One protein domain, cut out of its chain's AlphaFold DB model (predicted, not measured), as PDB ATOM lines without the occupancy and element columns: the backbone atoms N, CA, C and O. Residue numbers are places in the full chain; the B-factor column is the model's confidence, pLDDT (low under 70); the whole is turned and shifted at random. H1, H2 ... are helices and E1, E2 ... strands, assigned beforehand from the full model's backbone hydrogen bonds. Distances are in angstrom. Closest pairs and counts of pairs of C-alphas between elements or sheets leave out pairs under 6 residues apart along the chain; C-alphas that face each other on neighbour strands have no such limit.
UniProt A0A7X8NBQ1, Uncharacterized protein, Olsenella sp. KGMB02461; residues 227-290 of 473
ATOM      1  N   PHE A 227      30.324  31.229 295.134       50.28
ATOM      2  CA  PHE A 227      31.505  30.615 294.549       50.28
ATOM      3  C   PHE A 227      32.647  30.703 295.560       50.28
ATOM      4  O   PHE A 227      32.966  31.783 296.048       50.28
ATOM      5  N   TYR A 228      33.296  29.578 295.820       54.53
ATOM      6  CA  TYR A 228      34.520  29.506 296.606       54.53
ATOM      7  C   TYR A 228      35.692  29.422 295.630       54.53
ATOM      8  O   TYR A 228      35.783  28.451 294.875       54.53
ATOM      9  N   ASN A 229      36.547  30.452 295.591       59.41
ATOM     10  CA  ASN A 229      37.679  30.569 294.657       59.41
ATOM     11  C   ASN A 229      37.307  30.229 293.203       59.41
ATOM     12  O   ASN A 229      37.970  29.448 292.522       59.41
ATOM     13  N   GLY A 230      36.186  30.779 292.736       62.09
ATOM     14  CA  GLY A 230      35.719  30.597 291.364       62.09
ATOM     15  C   GLY A 230      35.057  29.249 291.055       62.09
ATOM     16  O   GLY A 230      34.800  28.976 289.885       62.09
ATOM     17  N   ALA A 231      34.739  28.427 292.062       66.25
ATOM     18  CA  ALA A 231      33.971  27.192 291.902       66.25
ATOM     19  C   ALA A 231      32.662  27.207 292.708       66.25
ATOM     20  O   ALA A 231      32.616  27.733 293.815       66.25
ATOM     21  N   HIS A 232      31.601  26.600 292.177       70.50
ATOM     22  CA  HIS A 232      30.284  26.510 292.813       70.50
ATOM     23  C   HIS A 232      29.711  25.090 292.730       70.50
ATOM     24  O   HIS A 232      29.925  24.385 291.743       70.50
ATOM     25  N   PHE A 233      28.979  24.660 293.764       65.81
ATOM     26  CA  PHE A 233      28.356  23.339 293.806       65.81
ATOM     27  C   PHE A 233      26.861  23.400 293.502       65.81
ATOM     28  O   PHE A 233      26.079  24.041 294.195       65.81
ATOM     29  N   ILE A 234      26.459  22.647 292.483       65.25
ATOM     30  CA  ILE A 234      25.080  22.480 292.053       65.25
ATOM     31  C   ILE A 234      24.517  21.208 292.693       65.25
ATOM     32  O   ILE A 234      24.717  20.106 292.173       65.25
ATOM     33  N   TYR A 235      23.766  21.368 293.787       59.59
ATOM     34  CA  TYR A 235      23.167  20.262 294.551       59.59
ATOM     35  C   TYR A 235      22.291  19.330 293.697       59.59
ATOM     36  O   TYR A 235      22.447  18.113 293.763       59.59
ATOM     37  N   GLY A 236      21.420  19.878 292.840       57.78
ATOM     38  CA  GLY A 236      20.471  19.076 292.048       57.78
ATOM     39  C   GLY A 236      21.140  18.083 291.088       57.78
ATOM     40  O   GLY A 236      20.688  16.950 290.950       57.78
ATOM     41  N   ASN A 237      22.263  18.483 290.485       59.28
ATOM     42  CA  ASN A 237      23.026  17.662 289.540       59.28
ATOM     43  C   ASN A 237      24.305  17.077 290.159       59.28
ATOM     44  O   ASN A 237      25.127  16.520 289.432       59.28
ATOM     45  N   LYS A 238      24.516  17.255 291.471       70.94
ATOM     46  CA  LYS A 238      25.744  16.891 292.199       70.94
ATOM     47  C   LYS A 238      27.021  17.278 291.441       70.94
ATOM     48  O   LYS A 238      27.940  16.477 291.287       70.94
ATOM     49  N   THR A 239      27.059  18.490 290.898       71.56
ATOM     50  CA  THR A 239      28.113  18.923 289.970       71.56
ATOM     51  C   THR A 239      28.810  20.165 290.500       71.56
ATOM     52  O   THR A 239      28.151  21.106 290.920       71.56
ATOM     53  N   ILE A 240      30.139  20.181 290.458       75.81
ATOM     54  CA  ILE A 240      30.953  21.367 290.725       75.81
ATOM     55  C   ILE A 240      31.225  22.053 289.387       75.81
ATOM     56  O   ILE A 240      31.637  21.386 288.436       75.81
ATOM     57  N   VAL A 241      31.001  23.360 289.306       72.38
ATOM     58  CA  VAL A 241      31.231  24.181 288.109       72.38
ATOM     59  C   VAL A 241      32.165  25.344 288.417       72.38
ATOM     60  O   VAL A 241      32.214  25.786 289.561       72.38
ATOM     61  N   ASP A 242      32.895  25.842 287.419       71.50
ATOM     62  CA  ASP A 242      33.608  27.119 287.538       71.50
ATOM     63  C   ASP A 242      32.689  28.326 287.267       71.50
ATOM     64  O   ASP A 242      31.511  28.169 286.933       71.50
ATOM     65  N   THR A 243      33.230  29.543 287.386       66.75
ATOM     66  CA  THR A 243      32.520  30.802 287.091       66.75
ATOM     67  C   THR A 243      31.955  30.869 285.676       66.75
ATOM     68  O   THR A 243      30.947  31.535 285.469       66.75
ATOM     69  N   SER A 244      32.533  30.148 284.710       65.06
ATOM     70  CA  SER A 244      32.023  30.068 283.336       65.06
ATOM     71  C   SER A 244      30.908  29.031 283.153       65.06
ATOM     72  O   SER A 244      30.359  28.904 282.061       65.06
ATOM     73  N   GLY A 245      30.582  28.269 284.202       66.12
ATOM     74  CA  GLY A 245      29.613  27.175 284.164       66.12
ATOM     75  C   GLY A 245      30.182  25.860 283.640       66.12
ATOM     76  O   GLY A 245      29.444  24.886 283.472       66.12
ATOM     77  N   LYS A 246      31.491  25.788 283.380       76.12
ATOM     78  CA  LYS A 246      32.132  24.544 282.961       76.12
ATOM     79  C   LYS A 246      32.157  23.581 284.141       76.12
ATOM     80  O   LYS A 246      32.650  23.905 285.217       76.12
ATOM     81  N   THR A 247      31.686  22.359 283.913       79.25
ATOM     82  CA  THR A 247      31.789  21.274 284.892       79.25
ATOM     83  C   THR A 247      33.247  20.966 285.219       79.25
ATOM     84  O   THR A 247      34.031  20.592 284.344       79.25
ATOM     85  N   LEU A 248      33.582  21.096 286.499       76.88
ATOM     86  CA  LEU A 248      34.862  20.723 287.083       76.88
ATOM     87  C   LEU A 248      34.830  19.290 287.616       76.88
ATOM     88  O   LEU A 248      35.774  18.541 287.385       76.88
ATOM     89  N   ALA A 249      33.736  18.898 288.274       75.94
ATOM     90  CA  ALA A 249      33.555  17.558 288.827       75.94
ATOM     91  C   ALA A 249      32.077  17.154 288.844       75.94
ATOM     92  O   ALA A 249      31.203  17.996 289.041       75.94
ATOM     93  N   THR A 250      31.801  15.856 288.734       75.94
ATOM     94  CA  THR A 250      30.494  15.277 289.077       75.94
ATOM     95  C   THR A 250      30.701  14.327 290.240       75.94
ATOM     96  O   THR A 250      31.501  13.394 290.152       75.94
ATOM     97  N   VAL A 251      30.006  14.580 291.344       73.00
ATOM     98  CA  VAL A 251      30.216  13.859 292.591       73.00
ATOM     99  C   VAL A 251      29.182  12.746 292.725       73.00
ATOM    100  O   VAL A 251      27.991  12.983 292.911       73.00
ATOM    101  N   ASP A 252      29.664  11.509 292.659       67.75
ATOM    102  CA  ASP A 252      28.872  10.302 292.890       67.75
ATOM    103  C   ASP A 252      28.908   9.916 294.380       67.75
ATOM    104  O   ASP A 252      29.505   8.914 294.782       67.75
ATOM    105  N   THR A 253      28.367  10.782 295.241       61.22
ATOM    106  CA  THR A 253      28.210  10.496 296.676       61.22
ATOM    107  C   THR A 253      26.784  10.757 297.143       61.22
ATOM    108  O   THR A 253      26.123  11.694 296.699       61.22
ATOM    109  N   ASP A 254      26.303   9.918 298.059       54.78
ATOM    110  CA  ASP A 254      24.983  10.026 298.702       54.78
ATOM    111  C   ASP A 254      24.973  10.978 299.912       54.78
ATOM    112  O   ASP A 254      24.145  10.847 300.807       54.78
ATOM    113  N   GLY A 255      25.896  11.938 299.956       56.53
ATOM    114  CA  GLY A 255      25.979  12.927 301.027       56.53
ATOM    115  C   GLY A 255      26.438  14.284 300.514       56.53
ATOM    116  O   GLY A 255      26.880  14.398 299.365       56.53
ATOM    117  N   ASP A 256      26.285  15.290 301.372       61.03
ATOM    118  CA  ASP A 256      26.638  16.679 301.089       61.03
ATOM    119  C   ASP A 256      28.119  16.813 300.726       61.03
ATOM    120  O   ASP A 256      28.954  15.989 301.104       61.03
ATOM    121  N   ILE A 257      28.474  17.856 299.984       66.81
ATOM    122  CA  ILE A 257      29.877  18.174 299.725       66.81
ATOM    123  C   ILE A 257      30.196  19.564 300.248       66.81
ATOM    124  O   ILE A 257      29.333  20.439 300.267       66.81
ATOM    125  N   ARG A 258      31.458  19.781 300.610       69.25
ATOM    126  CA  ARG A 258      31.999  21.115 300.880       69.25
ATOM    127  C   ARG A 258      33.076  21.425 299.850       69.25
ATOM    128  O   ARG A 258      33.964  20.602 299.618       69.25
ATOM    129  N   LEU A 259      32.986  22.588 299.213       70.31
ATOM    130  CA  LEU A 259      34.046  23.067 298.331       70.31
ATOM    131  C   LEU A 259      35.236  23.507 299.170       70.31
ATOM    132  O   LEU A 259      35.060  24.208 300.163       70.31
ATOM    133  N   CYS A 260      36.433  23.094 298.756       67.50
ATOM    134  CA  CYS A 260      37.655  23.413 299.479       67.50
ATOM    135  C   CYS A 260      38.461  24.578 298.878       67.50
ATOM    136  O   CYS A 260      39.501  24.948 299.419       67.50
ATOM    137  N   GLY A 261      38.009  25.121 297.744       65.38
ATOM    138  CA  GLY A 261      38.812  25.998 296.888       65.38
ATOM    139  C   GLY A 261      39.901  25.239 296.113       65.38
ATOM    140  O   GLY A 261      40.131  24.050 296.344       65.38
ATOM    141  N   GLU A 262      40.535  25.919 295.153       72.06
ATOM    142  CA  GLU A 262      41.763  25.476 294.456       72.06
ATOM    143  C   GLU A 262      41.736  24.066 293.831       72.06
ATOM    144  O   GLU A 262      42.759  23.400 293.710       72.06
ATOM    145  N   GLY A 263      40.569  23.585 293.389       77.75
ATOM    146  CA  GLY A 263      40.473  22.273 292.736       77.75
ATOM    147  C   GLY A 263      40.069  21.118 293.652       77.75
ATOM    148  O   GLY A 263      40.080  19.965 293.209       77.75
ATOM    149  N   HIS A 264      39.709  21.405 294.905       80.00
ATOM    150  CA  HIS A 264      39.430  20.394 295.918       80.00
ATOM    151  C   HIS A 264      37.985  20.440 296.438       80.00
ATOM    152  O   HIS A 264      37.318  21.481 296.455       80.00
ATOM    153  N   TYR A 265      37.497  19.290 296.906       77.25
ATOM    154  CA  TYR A 265      36.242  19.170 297.645       77.25
ATOM    155  C   TYR A 265      36.328  18.083 298.720       77.25
ATOM    156  O   TYR A 265      37.049  17.093 298.579       77.25
ATOM    157  N   ALA A 266      35.559  18.251 299.790       73.69
ATOM    158  CA  ALA A 266      35.371  17.253 300.833       73.69
ATOM    159  C   ALA A 266      33.986  16.615 300.689       73.69
ATOM    160  O   ALA A 266      32.990  17.311 300.487       73.69
ATOM    161  N   GLY A 267      33.913  15.288 300.792       64.31
ATOM    162  CA  GLY A 267      32.638  14.573 300.855       64.31
ATOM    163  C   GLY A 267      32.172  14.415 302.304       64.31
ATOM    164  O   GLY A 267      32.909  13.873 303.128       64.31
ATOM    165  N   LEU A 268      30.948  14.833 302.615       58.19
ATOM    166  CA  LEU A 268      30.274  14.549 303.882       58.19
ATOM    167  C   LEU A 268      29.519  13.212 303.736       58.19
ATOM    168  O   LEU A 268      28.814  12.985 302.757       58.19
ATOM    169  N   GLY A 269      29.725  12.267 304.662       53.91
ATOM    170  CA  GLY A 269      29.127  10.919 304.610       53.91
ATOM    171  C   GLY A 269      30.128   9.789 304.890       53.91
ATOM    172  O   GLY A 269      31.041   9.946 305.688       53.91
ATOM    173  N   HIS A 270      30.016   8.630 304.229       43.38
ATOM    174  CA  HIS A 270      30.889   7.452 304.461       43.38
ATOM    175  C   HIS A 270      32.400   7.664 304.201       43.38
ATOM    176  O   HIS A 270      33.186   6.734 304.369       43.38
ATOM    177  N   LYS A 271      32.796   8.870 303.782       56.41
ATOM    178  CA  LYS A 271      34.165   9.307 303.493       56.41
ATOM    179  C   LYS A 271      34.585  10.514 304.354       56.41
ATOM    180  O   LYS A 271      35.448  11.280 303.936       56.41
ATOM    181  N   VAL A 272      33.967  10.711 305.530       62.59
ATOM    182  CA  VAL A 272      34.380  11.762 306.482       62.59
ATOM    183  C   VAL A 272      35.887  11.665 306.721       62.59
ATOM    184  O   VAL A 272      36.395  10.604 307.077       62.59
ATOM    185  N   GLY A 273      36.586  12.781 306.512       69.38
ATOM    186  CA  GLY A 273      38.041  12.859 306.627       69.38
ATOM    187  C   GLY A 273      38.804  12.668 305.313       69.38
ATOM    188  O   GLY A 273      40.028  12.681 305.327       69.38
ATOM    189  N   GLN A 274      38.126  12.530 304.175       80.00
ATOM    190  CA  GLN A 274      38.777  12.460 302.867       80.00
ATOM    191  C   GLN A 274      38.488  13.697 302.022       80.00
ATOM    192  O   GLN A 274      37.352  14.162 301.921       80.00
ATOM    193  N   ILE A 275      39.540  14.195 301.383       82.12
ATOM    194  CA  ILE A 275      39.524  15.347 300.490       82.12
ATOM    195  C   ILE A 275      39.935  14.862 299.113       82.12
ATOM    196  O   ILE A 275      40.911  14.125 298.970       82.12
ATOM    197  N   PHE A 276      39.177  15.269 298.105       82.38
ATOM    198  CA  PHE A 276      39.322  14.829 296.730       82.38
ATOM    199  C   PHE A 276      39.674  16.004 295.826       82.38
ATOM    200  O   PHE A 276      39.229  17.131 296.039       82.38
ATOM    201  N   ASN A 277      40.455  15.721 294.791       85.44
ATOM    202  CA  ASN A 277      40.611  16.598 293.637       85.44
ATOM    203  C   ASN A 277      39.339  16.551 292.782       85.44
ATOM    204  O   ASN A 277      38.636  15.541 292.789       85.44
ATOM    205  N   TYR A 278      39.064  17.581 291.979       82.31
ATOM    206  CA  TYR A 278      37.920  17.591 291.052       82.31
ATOM    207  C   TYR A 278      37.911  16.436 290.036       82.31
ATOM    208  O   TYR A 278      36.845  16.056 289.555       82.31
ATOM    209  N   ASP A 279      39.057  15.804 289.762       83.56
ATOM    210  CA  ASP A 279      39.128  14.578 288.954       83.56
ATOM    211  C   ASP A 279      38.691  13.296 289.703       83.56
ATOM    212  O   ASP A 279      38.677  12.208 289.124       83.56
ATOM    213  N   GLY A 280      38.329  13.413 290.985       79.19
ATOM    214  CA  GLY A 280      37.888  12.331 291.864       79.19
ATOM    215  C   GLY A 280      39.018  11.559 292.551       79.19
ATOM    216  O   GLY A 280      38.739  10.644 293.331       79.19
ATOM    217  N   SER A 281      40.286  11.893 292.292       86.06
ATOM    218  CA  SER A 281      41.420  11.294 293.001       86.06
ATOM    219  C   SER A 281      41.508  11.795 294.447       86.06
ATOM    220  O   SER A 281      41.154  12.932 294.756       86.06
ATOM    221  N   LEU A 282      41.957  10.928 295.360       85.69
ATOM    222  CA  LEU A 282      42.142  11.275 296.771       85.69
ATOM    223  C   LEU A 282      43.342  12.224 296.914       85.69
ATOM    224  O   LEU A 282      44.464  11.838 296.591       85.69
ATOM    225  N   ALA A 283      43.095  13.433 297.412       86.00
ATOM    226  CA  ALA A 283      44.114  14.438 297.704       86.00
ATOM    227  C   ALA A 283      44.705  14.243 299.107       86.00
ATOM    228  O   ALA A 283      45.922  14.219 299.272       86.00
ATOM    229  N   LEU A 284      43.845  14.054 300.111       85.19
ATOM    230  CA  LEU A 284      44.256  13.843 301.497       85.19
ATOM    231  C   LEU A 284      43.256  12.946 302.225       85.19
ATOM    232  O   LEU A 284      42.048  13.141 302.127       85.19
ATOM    233  N   ASP A 285      43.774  12.002 303.004       84.69
ATOM    234  CA  ASP A 285      43.024  11.338 304.069       84.69
ATOM    235  C   ASP A 285      43.507  11.905 305.408       84.69
ATOM    236  O   ASP A 285      44.612  11.599 305.859       84.69
ATOM    237  N   VAL A 286      42.712  12.776 306.031       80.56
ATOM    238  CA  VAL A 286      43.107  13.529 307.231       80.56
ATOM    239  C   VAL A 286      43.365  12.612 308.430       80.56
ATOM    240  O   VAL A 286      44.073  13.000 309.355       80.56
ATOM    241  N   THR A 287      42.859  11.371 308.412       77.31
ATOM    242  CA  THR A 287      43.147  10.395 309.473       77.31
ATOM    243  C   THR A 287      44.634  10.038 309.525       77.31
ATOM    244  O   THR A 287      45.153   9.720 310.595       77.31
ATOM    245  N   THR A 288      45.343  10.172 308.400       81.56
ATOM    246  CA  THR A 288      46.790   9.934 308.299       81.56
ATOM    247  C   THR A 288      47.641  11.015 308.965       81.56
ATOM    248  O   THR A 288      48.823  10.784 309.193       81.56
ATOM    249  N   LEU A 289      47.050  12.164 309.316       83.06
ATOM    250  CA  LEU A 289      47.732  13.254 310.023       83.06
ATOM    251  C   LEU A 289      47.821  13.026 311.538       83.06
ATOM    252  O   LEU A 289      48.458  13.800 312.247       83.06
ATOM    253  N   SER A 290      47.159  11.989 312.041       78.25
ATOM    254  CA  SER A 290      47.120  11.663 313.466       78.25
ATOM    255  C   SER A 290      48.438  11.027 313.906       78.25
ATOM    256  O   SER A 290      48.928  10.105 313.252       78.25
TER     257      SER A 290
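Overview. This is residues 227 to 290 of the 473 residues of an uncharacterized protein of Olsenella sp. KGMB02461 (UniProt A0A7X8NBQ1). What shape do these atoms make? Two small sheets, E1 E2 E3 and E4 E5 E6 E7, stand only partly face to face as a sandwich; E6 and E7 turn away from the first sheet, and H1 lies at the far end of the long axis. What is it built of? The 64 printed residues include seven named strands, then one named helix: mostly strand, with both sheets antiparallel in the orders given. It is compact, radius of gyration of the C-alphas 11.4 A, yet elongated, spanning 38 by 23 by 17 A.

Arrangement. How do the strands pair? E1, residues 231 to 234, E2, 239 to 242, and E3, 247 to 250, form a meander, each strand the antiparallel neighbour of the one before; N 232 and O 241, and N 240 and O 249, are each 2.8 A apart, within hydrogen-bond range. E4, residues 257 to 261, E5, 264 to 267, E6, 274 to 277, and E7, 282 to 285, form another, with N 258 to O 266 at 2.9 A, N 265 to O 276 at 2.9 A and N 275 to O 284 at 2.8 A. How do the sheets meet? Their facing parts are 9.9 A centre to centre, with strands at 31 degrees; the closest C-alphas of E1 and E4, Ala 231 and Gly 261, are 7.1 A apart. Where is the helix? H1, residues 286 to 289, is not on either sheet and is too short for an O i to N i+4 pair.

Along the chain. Where does E1 begin? C-alpha 231 is at (33.971, 27.192, 291.902). Which strand is longest? E4 spans 12.2 A. Where does H1 end? C-alpha 289 is at (47.732, 13.254, 310.023).

Size, cuts and confidence. How far does it reach? The farthest C-alphas, Ser 244 and Ser 290, are 38.4 A apart. Is it whole and confident? The printed part has no cut and no long link; mean pLDDT of the printed part is 70.6, with 29 residues under 70, among them 252 to 258.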